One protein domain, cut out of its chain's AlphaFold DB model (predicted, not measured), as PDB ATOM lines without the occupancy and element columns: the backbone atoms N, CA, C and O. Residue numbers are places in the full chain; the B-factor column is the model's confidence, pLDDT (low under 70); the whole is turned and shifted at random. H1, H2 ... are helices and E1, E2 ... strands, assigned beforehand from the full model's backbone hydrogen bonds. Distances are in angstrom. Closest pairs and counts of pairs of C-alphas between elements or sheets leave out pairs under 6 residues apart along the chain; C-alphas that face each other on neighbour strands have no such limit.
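What this domain is: This is residues 16 to 117 of the 140 residues of an uncharacterized protein of Candidatus Woesebacteria bacterium RIFCSPLOWO2_01_FULL_39_21 (UniProt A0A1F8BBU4). An elongated model in which the long hairpin E4 and E5 has two helices over one of its faces, H1 with its residues 20 to 24 and H2 along E4, the helices nearly at right angles. The small hairpin E2 and E3 lies at one end of the long axis and the turn between E4 and E5 at the other, while E1 and E6 pair between these ends. The printed part has 102 residues, with two named helices and six named strands in the order E1, H1, H2, E2, E3, E4, E5, E6; the three two-stranded sheets E1 - E6, E2 - E3 and E4 - E5 are antiparallel, and the class is mixed, helices and strands. It is only just compact, close to loose, with a radius of gyration of the C-alphas of 14.9 A and spans of 49 by 31 by 20 A.

Where its parts are: Strand E1 is residues 16 to 19, from C-alpha 16 at (11.803, 14.209, 41.664). Helix H1, residues 20 to 30, is 15.6 A long, and helix H2, residues 41 to 54, is 19.8 A long from C-alpha 41 at (27.461, 40.320, 44.923). Strands E2, residues 60 to 63, and E3, residues 66 to 69, follow. Strand E4, residues 76 to 81, is 17.6 A long and E5, residues 88 to 93, is 15.7 A long. Strand E6, residues 103 to 106, ends with C-alpha 106 at (11.768, 14.278, 46.651).

How they stand to each other: E1 and E6 are antiparallel at 160 degrees, with N 16 and O 106 2.9 A apart, within hydrogen-bond range. H1 has 7 pairs of C-alphas within 8 A of E5, the closest being Ala 20 and Trp 91 at 5.3 A. H1 and H2 are close but not clearly touching, with the closest C-alphas, of Phe 27 and Val 51, 6.8 A apart, and about perpendicular at 79 degrees. H2 comes closest to E4 at the C-alphas of Glu 52 and Lys 76, 5.6 A. In H1 and H2 every O i to N i+4 pair is within hydrogen-bond range. The hairpin E2 and E3 is antiparallel at 146 degrees, with N 61 and O 68 at 2.7 A; E3 and E4 are apart. Residues 56 to 57 pair antiparallel with residues 73 to 74. In the hairpin E4 and E5, antiparallel at 150 degrees, N 89 and O 80 are 2.8 A apart. The closest C-alphas of E5 and E6, of Phe 92 and Tyr 103, are 7.1 A apart.

The domain as a whole: The two C-alphas farthest apart, of Trp 64 and Gly 85, are 50.5 A apart. The printed part has no cut and no long link. The mean pLDDT of the printed part is 90.4, and residues 32 to 34 are under 70.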
ATOM      1  N   GLN A  16      11.810  12.858  42.225       93.00
ATOM      2  CA  GLN A  16      11.803  14.209  41.664       93.00
ATOM      3  C   GLN A  16      13.014  14.982  42.184       93.00
ATOM      4  O   GLN A  16      13.412  14.843  43.346       93.00
ATOM      5  N   ILE A  17      13.619  15.790  41.317       93.88
ATOM      6  CA  ILE A  17      14.877  16.484  41.596       93.88
ATOM      7  C   ILE A  17      14.725  17.946  41.210       93.88
ATOM      8  O   ILE A  17      14.283  18.262  40.109       93.88
ATOM      9  N   THR A  18      15.180  18.837  42.085       94.38
ATOM     10  CA  THR A  18      15.412  20.237  41.732       94.38
ATOM     11  C   THR A  18      16.876  20.587  41.951       94.38
ATOM     12  O   THR A  18      17.514  20.110  42.896       94.38
ATOM     13  N   SER A  19      17.427  21.404  41.056       96.69
ATOM     14  CA  SER A  19      18.789  21.921  41.179       96.69
ATOM     15  C   SER A  19      18.766  23.403  41.517       96.69
ATOM     16  O   SER A  19      17.890  24.135  41.059       96.69
ATOM     17  N   ALA A  20      19.768  23.853  42.271       96.31
ATOM     18  CA  ALA A  20      19.874  25.250  42.682       96.31
ATOM     19  C   ALA A  20      19.894  26.201  41.473       96.31
ATOM     20  O   ALA A  20      19.236  27.235  41.480       96.31
ATOM     21  N   GLY A  21      20.597  25.821  40.401       93.81
ATOM     22  CA  GLY A  21      20.666  26.629  39.182       93.81
ATOM     23  C   GLY A  21      19.341  26.699  38.418       93.81
ATOM     24  O   GLY A  21      18.996  27.760  37.909       93.81
ATOM     25  N   ILE A  22      18.586  25.595  38.353       93.25
ATOM     26  CA  ILE A  22      17.259  25.584  37.710       93.25
ATOM     27  C   ILE A  22      16.265  26.409  38.531       93.25
ATOM     28  O   ILE A  22      15.522  27.190  37.954       93.25
ATOM     29  N   CYS A  23      16.294  26.290  39.861       94.38
ATOM     30  CA  CYS A  23      15.452  27.081  40.757       94.38
ATOM     31  C   CYS A  23      15.634  28.584  40.526       94.38
ATOM     32  O   CYS A  23      14.665  29.285  40.261       94.38
ATOM     33  N   VAL A  24      16.884  29.059  40.545       92.94
ATOM     34  CA  VAL A  24      17.196  30.473  40.289       92.94
ATOM     35  C   VAL A  24      16.767  30.890  38.885       92.94
ATOM     36  O   VAL A  24      16.176  31.948  38.719       92.94
ATOM     37  N   ARG A  25      17.027  30.058  37.870       91.50
ATOM     38  CA  ARG A  25      16.619  30.353  36.489       91.50
ATOM     39  C   ARG A  25      15.105  30.521  36.365       91.50
ATOM     40  O   ARG A  25      14.672  31.468  35.722       91.50
ATOM     41  N   ASN A  26      14.331  29.604  36.941       91.31
ATOM     42  CA  ASN A  26      12.873  29.649  36.871       91.31
ATOM     43  C   ASN A  26      12.342  30.879  37.610       91.31
ATOM     44  O   ASN A  26      11.563  31.629  37.041       91.31
ATOM     45  N   PHE A  27      12.867  31.156  38.805       91.38
ATOM     46  CA  PHE A  27      12.508  32.356  39.555       91.38
ATOM     47  C   PHE A  27      12.776  33.645  38.761       91.38
ATOM     48  O   PHE A  27      11.914  34.512  38.662       91.38
ATOM     49  N   LEU A  28      13.954  33.758  38.135       89.75
ATOM     50  CA  LEU A  28      14.294  34.900  37.280       89.75
ATOM     51  C   LEU A  28      13.378  35.017  36.049       89.75
ATOM     52  O   LEU A  28      13.108  36.127  35.592       89.75
ATOM     53  N   ALA A  29      12.913  33.891  35.505       88.44
ATOM     54  CA  ALA A  29      11.956  33.883  34.403       88.44
ATOM     55  C   ALA A  29      10.569  34.381  34.850       88.44
ATOM     56  O   ALA A  29       9.914  35.103  34.097       88.44
ATOM     57  N   ASP A  30      10.156  34.050  36.076       87.94
ATOM     58  CA  ASP A  30       8.855  34.428  36.633       87.94
ATOM     59  C   ASP A  30       8.766  35.927  36.955       87.94
ATOM     60  O   ASP A  30       7.753  36.562  36.658       87.94
ATOM     61  N   ILE A  31       9.834  36.528  37.491       84.75
ATOM     62  CA  ILE A  31       9.844  37.953  37.876       84.75
ATOM     63  C   ILE A  31       9.922  38.931  36.687       84.75
ATOM     64  O   ILE A  31       9.916  40.135  36.915       84.75
ATOM     65  N   LYS A  32       9.980  38.433  35.439       66.75
ATOM     66  CA  LYS A  32      10.016  39.206  34.178       66.75
ATOM     67  C   LYS A  32      10.928  40.443  34.233       66.75
ATOM     68  O   LYS A  32      10.468  41.565  34.397       66.75
ATOM     69  N   GLN A  33      12.213  40.211  33.959       60.88
ATOM     70  CA  GLN A  33      13.221  41.244  33.673       60.88
ATOM     71  C   GLN A  33      13.424  42.257  34.811       60.88
ATOM     72  O   GLN A  33      13.105  43.438  34.716       60.88
ATOM     73  N   ASP A  34      14.023  41.764  35.888       62.50
ATOM     74  CA  ASP A  34      14.569  42.593  36.955       62.50
ATOM     75  C   ASP A  34      15.976  43.101  36.582       62.50
ATOM     76  O   ASP A  34      16.723  42.414  35.879       62.50
ATOM     77  N   ASN A  35      16.362  44.284  37.064       78.38
ATOM     78  CA  ASN A  35      17.657  44.931  36.779       78.38
ATOM     79  C   ASN A  35      18.809  44.327  37.618       78.38
ATOM     80  O   ASN A  35      19.675  45.043  38.115       78.38
ATOM     81  N   LEU A  36      18.809  43.005  37.807       83.81
ATOM     82  CA  LEU A  36      19.814  42.297  38.601       83.81
ATOM     83  C   LEU A  36      21.052  41.984  37.754       83.81
ATOM     84  O   LEU A  36      20.977  41.240  36.771       83.81
ATOM     85  N   ASP A  37      22.219  42.477  38.168       87.38
ATOM     86  CA  ASP A  37      23.496  42.064  37.596       87.38
ATOM     87  C   ASP A  37      24.014  40.821  38.328       87.38
ATOM     88  O   ASP A  37      24.556  40.883  39.432       87.38
ATOM     89  N   LEU A  38      23.923  39.663  37.671       86.88
ATOM     90  CA  LEU A  38      24.375  38.377  38.218       86.88
ATOM     91  C   LEU A  38      25.903  38.274  38.426       86.88
ATOM     92  O   LEU A  38      26.401  37.206  38.793       86.88
ATOM     93  N   ASN A  39      26.663  39.347  38.186       88.69
ATOM     94  CA  ASN A  39      28.082  39.458  38.525       88.69
ATOM     95  C   ASN A  39      28.343  40.314  39.772       88.69
ATOM     96  O   ASN A  39      29.449  40.251  40.316       88.69
ATOM     97  N   LYS A  40      27.353  41.075  40.251       91.94
ATOM     98  CA  LYS A  40      27.460  41.877  41.472       91.94
ATOM     99  C   LYS A  40      26.984  41.081  42.671       91.94
ATOM    100  O   LYS A  40      25.944  40.438  42.650       91.94
ATOM    101  N   GLU A  41      27.767  41.117  43.739       93.12
ATOM    102  CA  GLU A  41      27.461  40.320  44.923       93.12
ATOM    103  C   GLU A  41      26.207  40.805  45.663       93.12
ATOM    104  O   GLU A  41      25.457  39.983  46.184       93.12
ATOM    105  N   ASP A  42      25.945  42.111  45.672       93.88
ATOM    106  CA  ASP A  42      24.773  42.671  46.351       93.88
ATOM    107  C   ASP A  42      23.465  42.275  45.652       93.88
ATOM    108  O   ASP A  42      22.532  41.824  46.316       93.88
ATOM    109  N   ASP A  43      23.447  42.284  44.317       93.06
ATOM    110  CA  ASP A  43      22.311  41.803  43.519       93.06
ATOM    111  C   ASP A  43      22.062  40.303  43.744       93.06
ATOM    112  O   ASP A  43      20.927  39.832  43.742       93.06
ATOM    113  N   ILE A  44      23.118  39.526  43.999       94.06
ATOM    114  CA  ILE A  44      23.005  38.096  44.299       94.06
ATOM    115  C   ILE A  44      22.435  37.854  45.698       94.06
ATOM    116  O   ILE A  44      21.642  36.927  45.876       94.06
ATOM    117  N   LYS A  45      22.812  38.663  46.695       94.88
ATOM    118  CA  LYS A  45      22.210  38.595  48.037       94.88
ATOM    119  C   LYS A  45      20.721  38.914  47.974       94.88
ATOM    120  O   LYS A  45      19.922  38.169  48.537       94.88
ATOM    121  N   GLU A  46      20.369  39.968  47.244       93.38
ATOM    122  CA  GLU A  46      18.982  40.367  47.018       93.38
ATOM    123  C   GLU A  46      18.195  39.254  46.316       93.38
ATOM    124  O   GLU A  46      17.134  38.839  46.785       93.38
ATOM    125  N   LEU A  47      18.758  38.684  45.247       92.94
ATOM    126  CA  LEU A  47      18.167  37.553  44.538       92.94
ATOM    127  C   LEU A  47      17.904  36.365  45.469       92.94
ATOM    128  O   LEU A  47      16.821  35.787  45.418       92.94
ATOM    129  N   ILE A  48      18.862  35.991  46.326       95.00
ATOM    130  CA  ILE A  48      18.653  34.897  47.284       95.00
ATOM    131  C   ILE A  48      17.512  35.219  48.239       95.00
ATOM    132  O   ILE A  48      16.636  34.375  48.405       95.00
ATOM    133  N   SER A  49      17.485  36.421  48.820       94.00
ATOM    134  CA  SER A  49      16.413  36.820  49.736       94.00
ATOM    135  C   SER A  49      15.040  36.684  49.071       94.00
ATOM    136  O   SER A  49      14.112  36.115  49.645       94.00
ATOM    137  N   ARG A  50      14.919  37.127  47.814       93.00
ATOM    138  CA  ARG A  50      13.676  37.014  47.045       93.00
ATOM    139  C   ARG A  50      13.295  35.573  46.732       93.00
ATOM    140  O   ARG A  50      12.128  35.215  46.871       93.00
ATOM    141  N   VAL A  51      14.260  34.739  46.342       93.25
ATOM    142  CA  VAL A  51      14.017  33.312  46.085       93.25
ATOM    143  C   VAL A  51      13.522  32.619  47.353       93.25
ATOM    144  O   VAL A  51      12.534  31.892  47.288       93.25
ATOM    145  N   GLU A  52      14.156  32.859  48.501       93.81
ATOM    146  CA  GLU A  52      13.766  32.244  49.777       93.81
ATOM    147  C   GLU A  52      12.372  32.683  50.247       93.81
ATOM    148  O   GLU A  52      11.644  31.876  50.825       93.81
ATOM    149  N   MET A  53      11.976  33.930  49.977       89.44
ATOM    150  CA  MET A  53      10.646  34.446  50.319       89.44
ATOM    151  C   MET A  53       9.552  34.004  49.337       89.44
ATOM    152  O   MET A  53       8.411  33.803  49.744       89.44
ATOM    153  N   GLY A  54       9.881  33.896  48.048       85.81
ATOM    154  CA  GLY A  54       8.902  33.721  46.973       85.81
ATOM    155  C   GLY A  54       8.808  32.311  46.394       85.81
ATOM    156  O   GLY A  54       7.906  32.055  45.603       85.81
ATOM    157  N   THR A  55       9.720  31.395  46.743       87.75
ATOM    158  CA  THR A  55       9.787  30.070  46.108       87.75
ATOM    159  C   THR A  55       9.383  28.953  47.058       87.75
ATOM    160  O   THR A  55      10.080  28.629  48.023       87.75
ATOM    161  N   THR A  56       8.300  28.269  46.700       90.12
ATOM    162  CA  THR A  56       7.869  27.021  47.332       90.12
ATOM    163  C   THR A  56       7.654  25.939  46.287       90.12
ATOM    164  O   THR A  56       7.137  26.202  45.204       90.12
ATOM    165  N   PHE A  57       8.014  24.704  46.624       86.94
ATOM    166  CA  PHE A  57       7.807  23.545  45.763       86.94
ATOM    167  C   PHE A  57       6.613  22.729  46.254       86.94
ATOM    168  O   PHE A  57       6.653  22.189  47.359       86.94
ATOM    169  N   ASN A  58       5.598  22.589  45.400       86.50
ATOM    170  CA  ASN A  58       4.508  21.632  45.577       86.50
ATOM    171  C   ASN A  58       4.781  20.464  44.632       86.50
ATOM    172  O   ASN A  58       4.741  20.625  43.410       86.50
ATOM    173  N   LEU A  59       5.142  19.309  45.181       84.00
ATOM    174  CA  LEU A  59       5.643  18.189  44.391       84.00
ATOM    175  C   LEU A  59       4.560  17.129  44.247       84.00
ATOM    176  O   LEU A  59       3.922  16.729  45.217       84.00
ATOM    177  N   LYS A  60       4.355  16.687  43.008       86.56
ATOM    178  CA  LYS A  60       3.291  15.758  42.633       86.56
ATOM    179  C   LYS A  60       3.670  14.326  43.011       86.56
ATOM    180  O   LYS A  60       4.762  13.881  42.681       86.56
ATOM    181  N   GLN A  61       2.776  13.564  43.620       81.94
ATOM    182  CA  GLN A  61       2.905  12.120  43.811       81.94
ATOM    183  C   GLN A  61       1.715  11.414  43.182       81.94
ATOM    184  O   GLN A  61       0.588  11.874  43.295       81.94
ATOM    185  N   GLU A  62       1.965  10.284  42.531       80.88
ATOM    186  CA  GLU A  62       0.896   9.412  42.059       80.88
ATOM    187  C   GLU A  62       0.851   8.165  42.943       80.88
ATOM    188  O   GLU A  62       1.809   7.385  42.989       80.88
ATOM    189  N   LYS A  63      -0.252   7.993  43.673       75.12
ATOM    190  CA  LYS A  63      -0.505   6.833  44.531       75.12
ATOM    191  C   LYS A  63      -1.859   6.254  44.173       75.12
ATOM    192  O   LYS A  63      -2.849   6.962  44.159       75.12
ATOM    193  N   TRP A  64      -1.899   4.957  43.881       72.75
ATOM    194  CA  TRP A  64      -3.153   4.231  43.634       72.75
ATOM    195  C   TRP A  64      -4.053   4.820  42.528       72.75
ATOM    196  O   TRP A  64      -5.256   4.599  42.542       72.75
ATOM    197  N   GLY A  65      -3.472   5.518  41.544       80.06
ATOM    198  CA  GLY A  65      -4.223   6.194  40.477       80.06
ATOM    199  C   GLY A  65      -4.728   7.591  40.855       80.06
ATOM    200  O   GLY A  65      -5.313   8.271  40.018       80.06
ATOM    201  N   GLU A  66      -4.457   8.043  42.079       82.12
ATOM    202  CA  GLU A  66      -4.755   9.384  42.562       82.12
ATOM    203  C   GLU A  66      -3.494  10.253  42.565       82.12
ATOM    204  O   GLU A  66      -2.373   9.789  42.807       82.12
ATOM    205  N   VAL A  67      -3.687  11.539  42.270       85.06
ATOM    206  CA  VAL A  67      -2.626  12.542  42.294       85.06
ATOM    207  C   VAL A  67      -2.693  13.303  43.611       85.06
ATOM    208  O   VAL A  67      -3.610  14.085  43.836       85.06
ATOM    209  N   GLU A  68      -1.681  13.113  44.447       85.88
ATOM    210  CA  GLU A  68      -1.464  13.880  45.670       85.88
ATOM    211  C   GLU A  68      -0.397  14.956  45.426       85.88
ATOM    212  O   GLU A  68       0.535  14.763  44.644       85.88
ATOM    213  N   TYR A  69      -0.493  16.086  46.121       87.56
ATOM    214  CA  TYR A  69       0.563  17.097  46.154       87.56
ATOM    215  C   TYR A  69       1.172  17.145  47.547       87.56
ATOM    216  O   TYR A  69       0.475  16.948  48.541       87.56
ATOM    217  N   SER A  70       2.476  17.403  47.622       88.06
ATOM    218  CA  SER A  70       3.106  17.703  48.900       88.06
ATOM    219  C   SER A  70       2.631  19.043  49.441       88.06
ATOM    220  O   SER A  70       2.331  19.958  48.671       88.06
ATOM    221  N   GLU A  71       2.722  19.197  50.759       88.00
ATOM    222  CA  GLU A  71       2.716  20.522  51.371       88.00
ATOM    223  C   GLU A  71       3.816  21.414  50.757       88.00
ATOM    224  O   GLU A  71       4.849  20.893  50.293       88.00
ATOM    225  N   PRO A  72       3.631  22.747  50.750       91.31
ATOM    226  CA  PRO A  72       4.618  23.673  50.215       91.31
ATOM    227  C   PRO A  72       5.980  23.531  50.891       91.31
ATOM    228  O   PRO A  72       6.162  23.800  52.077       91.31
ATOM    229  N   ASN A  73       6.976  23.126  50.107       92.38
ATOM    230  CA  ASN A  73       8.352  23.013  50.567       92.38
ATOM    231  C   ASN A  73       9.116  24.298  50.238       92.38
ATOM    232  O   ASN A  73       9.507  24.517  49.089       92.38
ATOM    233  N   SER A  74       9.370  25.133  51.248       93.25
ATOM    234  CA  SER A  74      10.286  26.272  51.119       93.25
ATOM    235  C   SER A  74      11.722  25.798  50.889       93.25
ATOM    236  O   SER A  74      12.136  24.755  51.416       93.25
ATOM    237  N   VAL A  75      12.511  26.596  50.175       93.38
ATOM    238  CA  VAL A  75      13.945  26.349  49.988       93.38
ATOM    239  C   VAL A  75      14.783  27.455  50.601       93.38
ATOM    240  O   VAL A  75      14.427  28.625  50.552       93.38
ATOM    241  N   LYS A  76      15.932  27.058  51.145       96.44
ATOM    242  CA  LYS A  76      16.999  27.969  51.558       96.44
ATOM    243  C   LYS A  76      18.170  27.857  50.601       96.44
ATOM    244  O   LYS A  76      18.477  26.757  50.123       96.44
ATOM    245  N   MET A  77      18.841  28.964  50.328       97.00
ATOM    246  CA  MET A  77      19.903  29.053  49.342       97.00
ATOM    247  C   MET A  77      21.124  29.804  49.863       97.00
ATOM    248  O   MET A  77      21.105  30.552  50.828       97.00
ATOM    249  N   THR A  78      22.249  29.550  49.213       97.56
ATOM    250  CA  THR A  78      23.490  30.287  49.415       97.56
ATOM    251  C   THR A  78      24.274  30.294  48.110       97.56
ATOM    252  O   THR A  78      23.964  29.546  47.175       97.56
ATOM    253  N   TYR A  79      25.317  31.109  48.036       96.88
ATOM    254  CA  TYR A  79      26.181  31.190  46.872       96.88
ATOM    255  C   TYR A  79      27.655  31.074  47.260       96.88
ATOM    256  O   TYR A  79      28.056  31.264  48.406       96.88
ATOM    257  N   THR A  80      28.478  30.745  46.273       96.06
ATOM    258  CA  THR A  80      29.929  30.923  46.327       96.06
ATOM    259  C   THR A  80      30.382  31.612  45.053       96.06
ATOM    260  O   THR A  80      29.787  31.394  43.996       96.06
ATOM    261  N   ARG A  81      31.449  32.410  45.114       94.75
ATOM    262  CA  ARG A  81      32.055  32.966  43.898       94.75
ATOM    263  C   ARG A  81      32.524  31.840  42.975       94.75
ATOM    264  O   ARG A  81      32.980  30.797  43.446       94.75
ATOM    265  N   SER A  82      32.366  32.030  41.671       92.81
ATOM    266  CA  SER A  82      32.875  31.085  40.680       92.81
ATOM    267  C   SER A  82      34.395  31.181  40.573       92.81
ATOM    268  O   SER A  82      34.951  32.274  40.504       92.81
ATOM    269  N   ASN A  83      35.062  30.034  40.459       91.69
ATOM    270  CA  ASN A  83      36.505  29.982  40.210       91.69
ATOM    271  C   ASN A  83      36.872  30.374  38.765       91.69
ATOM    272  O   ASN A  83      38.047  30.522  38.456       91.69
ATOM    273  N   LEU A  84      35.886  30.558  37.878       88.50
ATOM    274  CA  LEU A  84      36.089  30.970  36.482       88.50
ATOM    275  C   LEU A  84      36.215  32.496  36.313       88.50
ATOM    276  O   LEU A  84      36.037  33.012  35.214       88.50
ATOM    277  N   GLY A  85      36.438  33.234  37.404       79.81
ATOM    278  CA  GLY A  85      36.638  34.687  37.398       79.81
ATOM    279  C   GLY A  85      35.371  35.528  37.207       79.81
ATOM    280  O   GLY A  85      35.417  36.733  37.426       79.81
ATOM    281  N   ARG A  86      34.232  34.921  36.853       86.12
ATOM    282  CA  ARG A  86      32.942  35.610  36.699       86.12
ATOM    283  C   ARG A  86      31.763  34.792  37.216       86.12
ATOM    284  O   ARG A  86      31.737  33.565  37.077       86.12
ATOM    285  N   GLY A  87      30.777  35.505  37.752       90.62
ATOM    286  CA  GLY A  87      29.515  34.958  38.237       90.62
ATOM    287  C   GLY A  87      29.616  34.154  39.534       90.62
ATOM    288  O   GLY A  87      30.662  34.052  40.187       90.62
ATOM    289  N   PHE A  88      28.485  33.553  39.891       94.56
ATOM    290  CA  PHE A  88      28.297  32.861  41.156       94.56
ATOM    291  C   PHE A  88      27.752  31.458  40.962       94.56
ATOM    292  O   PHE A  88      27.105  31.101  39.979       94.56
ATOM    293  N   ILE A  89      28.050  30.642  41.956       95.19
ATOM    294  CA  ILE A  89      27.643  29.265  42.049       95.19
ATOM    295  C   ILE A  89      26.578  29.173  43.132       95.19
ATOM    296  O   ILE A  89      26.884  29.318  44.312       95.19
ATOM    297  N   PHE A  90      25.347  28.877  42.727       96.62
ATOM    298  CA  PHE A  90      24.234  28.705  43.653       96.62
ATOM    299  C   PHE A  90      24.188  27.303  44.257       96.62
ATOM    300  O   PHE A  90      24.481  26.290  43.600       96.62
ATOM    301  N   TRP A  91      23.760  27.265  45.512       98.19
ATOM    302  CA  TRP A  91      23.583  26.068  46.310       98.19
ATOM    303  C   TRP A  91      22.296  26.168  47.115       98.19
ATOM    304  O   TRP A  91      21.924  27.244  47.568       98.19
ATOM    305  N   PHE A  92      21.670  25.029  47.366       98.12
ATOM    306  CA  PHE A  92      20.668  24.913  48.413       98.12
ATOM    307  C   PHE A  92      21.323  24.674  49.769       98.12
ATOM    308  O   PHE A  92      22.395  24.068  49.860       98.12
ATOM    309  N   ILE A  93      20.614  25.061  50.820       98.06
ATOM    310  CA  ILE A  93      20.811  24.589  52.184       98.06
ATOM    311  C   ILE A  93      19.757  23.512  52.450       98.06
ATOM    312  O   ILE A  93      18.561  23.750  52.335       98.06
ATOM    313  N   CYS A  94      20.198  22.294  52.763       97.25
ATOM    314  CA  CYS A  94      19.293  21.166  52.975       97.25
ATOM    315  C   CYS A  94      18.355  21.399  54.170       97.25
ATOM    316  O   CYS A  94      18.839  21.546  55.293       97.25
ATOM    317  N   ASN A  95      17.043  21.270  53.946       92.38
ATOM    318  CA  ASN A  95      15.997  21.447  54.964       92.38
ATOM    319  C   ASN A  95      16.132  20.516  56.184       92.38
ATOM    320  O   ASN A  95      15.648  20.850  57.257       92.38
ATOM    321  N   LEU A  96      16.809  19.368  56.045       95.69
ATOM    322  CA  LEU A  96      16.969  18.399  57.139       95.69
ATOM    323  C   LEU A  96      18.339  18.417  57.826       95.69
ATOM    324  O   LEU A  96      18.437  18.032  58.982       95.69
ATOM    325  N   CYS A  97      19.418  18.779  57.126       97.00
ATOM    326  CA  CYS A  97      20.771  18.693  57.704       97.00
ATOM    327  C   CYS A  97      21.615  19.960  57.573       97.00
ATOM    328  O   CYS A  97      22.796  19.920  57.907       97.00
ATOM    329  N   GLY A  98      21.073  21.045  57.014       97.25
ATOM    330  CA  GLY A  98      21.778  22.321  56.857       97.25
ATOM    331  C   GLY A  98      22.970  22.299  55.893       97.25
ATOM    332  O   GLY A  98      23.620  23.318  55.683       97.25
ATOM    333  N   ARG A  99      23.292  21.155  55.276       97.62
ATOM    334  CA  ARG A  99      24.415  21.067  54.338       97.62
ATOM    335  C   ARG A  99      24.132  21.832  53.054       97.62
ATOM    336  O   ARG A  99      23.040  21.730  52.494       97.62
ATOM    337  N   ARG A 100      25.181  22.467  52.539       98.12
ATOM    338  CA  ARG A 100      25.226  23.046  51.198       98.12
ATOM    339  C   ARG A 100      25.208  21.941  50.136       98.12
ATOM    340  O   ARG A 100      26.087  21.080  50.133       98.12
ATOM    341  N   VAL A 101      24.222  21.950  49.238       98.12
ATOM    342  CA  VAL A 101      24.040  20.926  48.192       98.12
ATOM    343  C   VAL A 101      23.579  21.532  46.869       98.12
ATOM    344  O   VAL A 101      22.960  22.588  46.838       98.12
ATOM    345  N   ARG A 102      23.880  20.868  45.747       97.38
ATOM    346  CA  ARG A 102      23.416  21.300  44.414       97.38
ATOM    347  C   ARG A 102      21.992  20.893  44.092       97.38
ATOM    348  O   ARG A 102      21.331  21.576  43.318       97.38
ATOM    349  N   TYR A 103      21.566  19.781  44.675       97.25
ATOM    350  CA  TYR A 103      20.309  19.128  44.367       97.25
ATOM    351  C   TYR A 103      19.568  18.819  45.655       97.25
ATOM    352  O   TYR A 103      20.164  18.330  46.625       97.25
ATOM    353  N   LEU A 104      18.268  19.070  45.624       97.25
ATOM    354  CA  LEU A 104      17.329  18.515  46.577       97.25
ATOM    355  C   LEU A 104      16.456  17.490  45.862       97.25
ATOM    356  O   LEU A 104      16.200  17.589  44.662       97.25
ATOM    357  N   TYR A 105      16.051  16.486  46.622       95.50
ATOM    358  CA  TYR A 105      15.355  15.311  46.143       95.50
ATOM    359  C   TYR A 105      14.046  15.156  46.892       95.50
ATOM    360  O   TYR A 105      13.953  15.423  48.096       95.50
ATOM    361  N   PHE A 106      13.072  14.651  46.159       93.62
ATOM    362  CA  PHE A 106      11.768  14.278  46.651       93.62
ATOM    363  C   PHE A 106      11.464  12.862  46.157       93.62
ATOM    364  O   PHE A 106      10.961  12.679  45.044       93.62
ATOM    365  N   PRO A 107      11.888  11.844  46.927       90.62
ATOM    366  CA  PRO A 107      11.657  10.458  46.559       90.62
ATOM    367  C   PRO A 107      10.176  10.084  46.686       90.62
ATOM    368  O   PRO A 107       9.444  10.721  47.455       90.62
ATOM    369  N   PRO A 108       9.748   9.006  46.006       82.00
ATOM    370  CA  PRO A 108       8.433   8.425  46.226       82.00
ATOM    371  C   PRO A 108       8.248   8.127  47.719       82.00
ATOM    372  O   PRO A 108       9.111   7.499  48.339       82.00
ATOM    373  N   ASN A 109       7.126   8.566  48.293       78.19
ATOM    374  CA  ASN A 109       6.766   8.416  49.714       78.19
ATOM    375  C   ASN A 109       7.472   9.363  50.707       78.19
ATOM    376  O   ASN A 109       7.404   9.134  51.912       78.19
ATOM    377  N   SER A 110       8.121  10.435  50.247       86.44
ATOM    378  CA  SER A 110       8.538  11.549  51.119       86.44
ATOM    379  C   SER A 110       7.579  12.726  50.984       86.44
ATOM    380  O   SER A 110       7.020  12.927  49.918       86.44
ATOM    381  N   GLN A 111       7.420  13.534  52.031       88.31
ATOM    382  CA  GLN A 111       6.739  14.838  51.950       88.31
ATOM    383  C   GLN A 111       7.714  16.022  52.013       88.31
ATOM    384  O   GLN A 111       7.317  17.179  51.916       88.31
ATOM    385  N   ILE A 112       9.011  15.733  52.156       91.38
ATOM    386  CA  ILE A 112      10.046  16.734  52.406       91.38
ATOM    387  C   ILE A 112      11.069  16.738  51.274       91.38
ATOM    388  O   ILE A 112      11.625  15.697  50.895       91.38
ATOM    389  N   LEU A 113      11.370  17.938  50.791       94.12
ATOM    390  CA  LEU A 113      12.452  18.218  49.863       94.12
ATOM    391  C   LEU A 113      13.786  18.290  50.628       94.12
ATOM    392  O   LEU A 113      14.029  19.203  51.416       94.12
ATOM    393  N   ALA A 114      14.668  17.304  50.432       95.88
ATOM    394  CA  ALA A 114      15.926  17.207  51.180       95.88
ATOM    395  C   ALA A 114      17.061  16.589  50.358       95.88
ATOM    396  O   ALA A 114      16.876  16.095  49.249       95.88
ATOM    397  N   CYS A 115      18.287  16.622  50.880       97.00
ATOM    398  CA  CYS A 115      19.437  16.106  50.147       97.00
ATOM    399  C   CYS A 115      19.453  14.570  50.066       97.00
ATOM    400  O   CYS A 115      18.928  13.867  50.933       97.00
ATOM    401  N   ARG A 116      20.189  14.051  49.072       95.50
ATOM    402  CA  ARG A 116      20.408  12.613  48.831       95.50
ATOM    403  C   ARG A 116      20.776  11.828  50.094       95.50
ATOM    404  O   ARG A 116      20.346  10.694  50.272       95.50
ATOM    405  N   ARG A 117      21.603  12.425  50.962       94.25
ATOM    406  CA  ARG A 117      22.097  11.779  52.189       94.25
ATOM    407  C   ARG A 117      21.003  11.634  53.243       94.25
ATOM    408  O   ARG A 117      20.948  10.583  53.868       94.25
TER     409      ARG A 117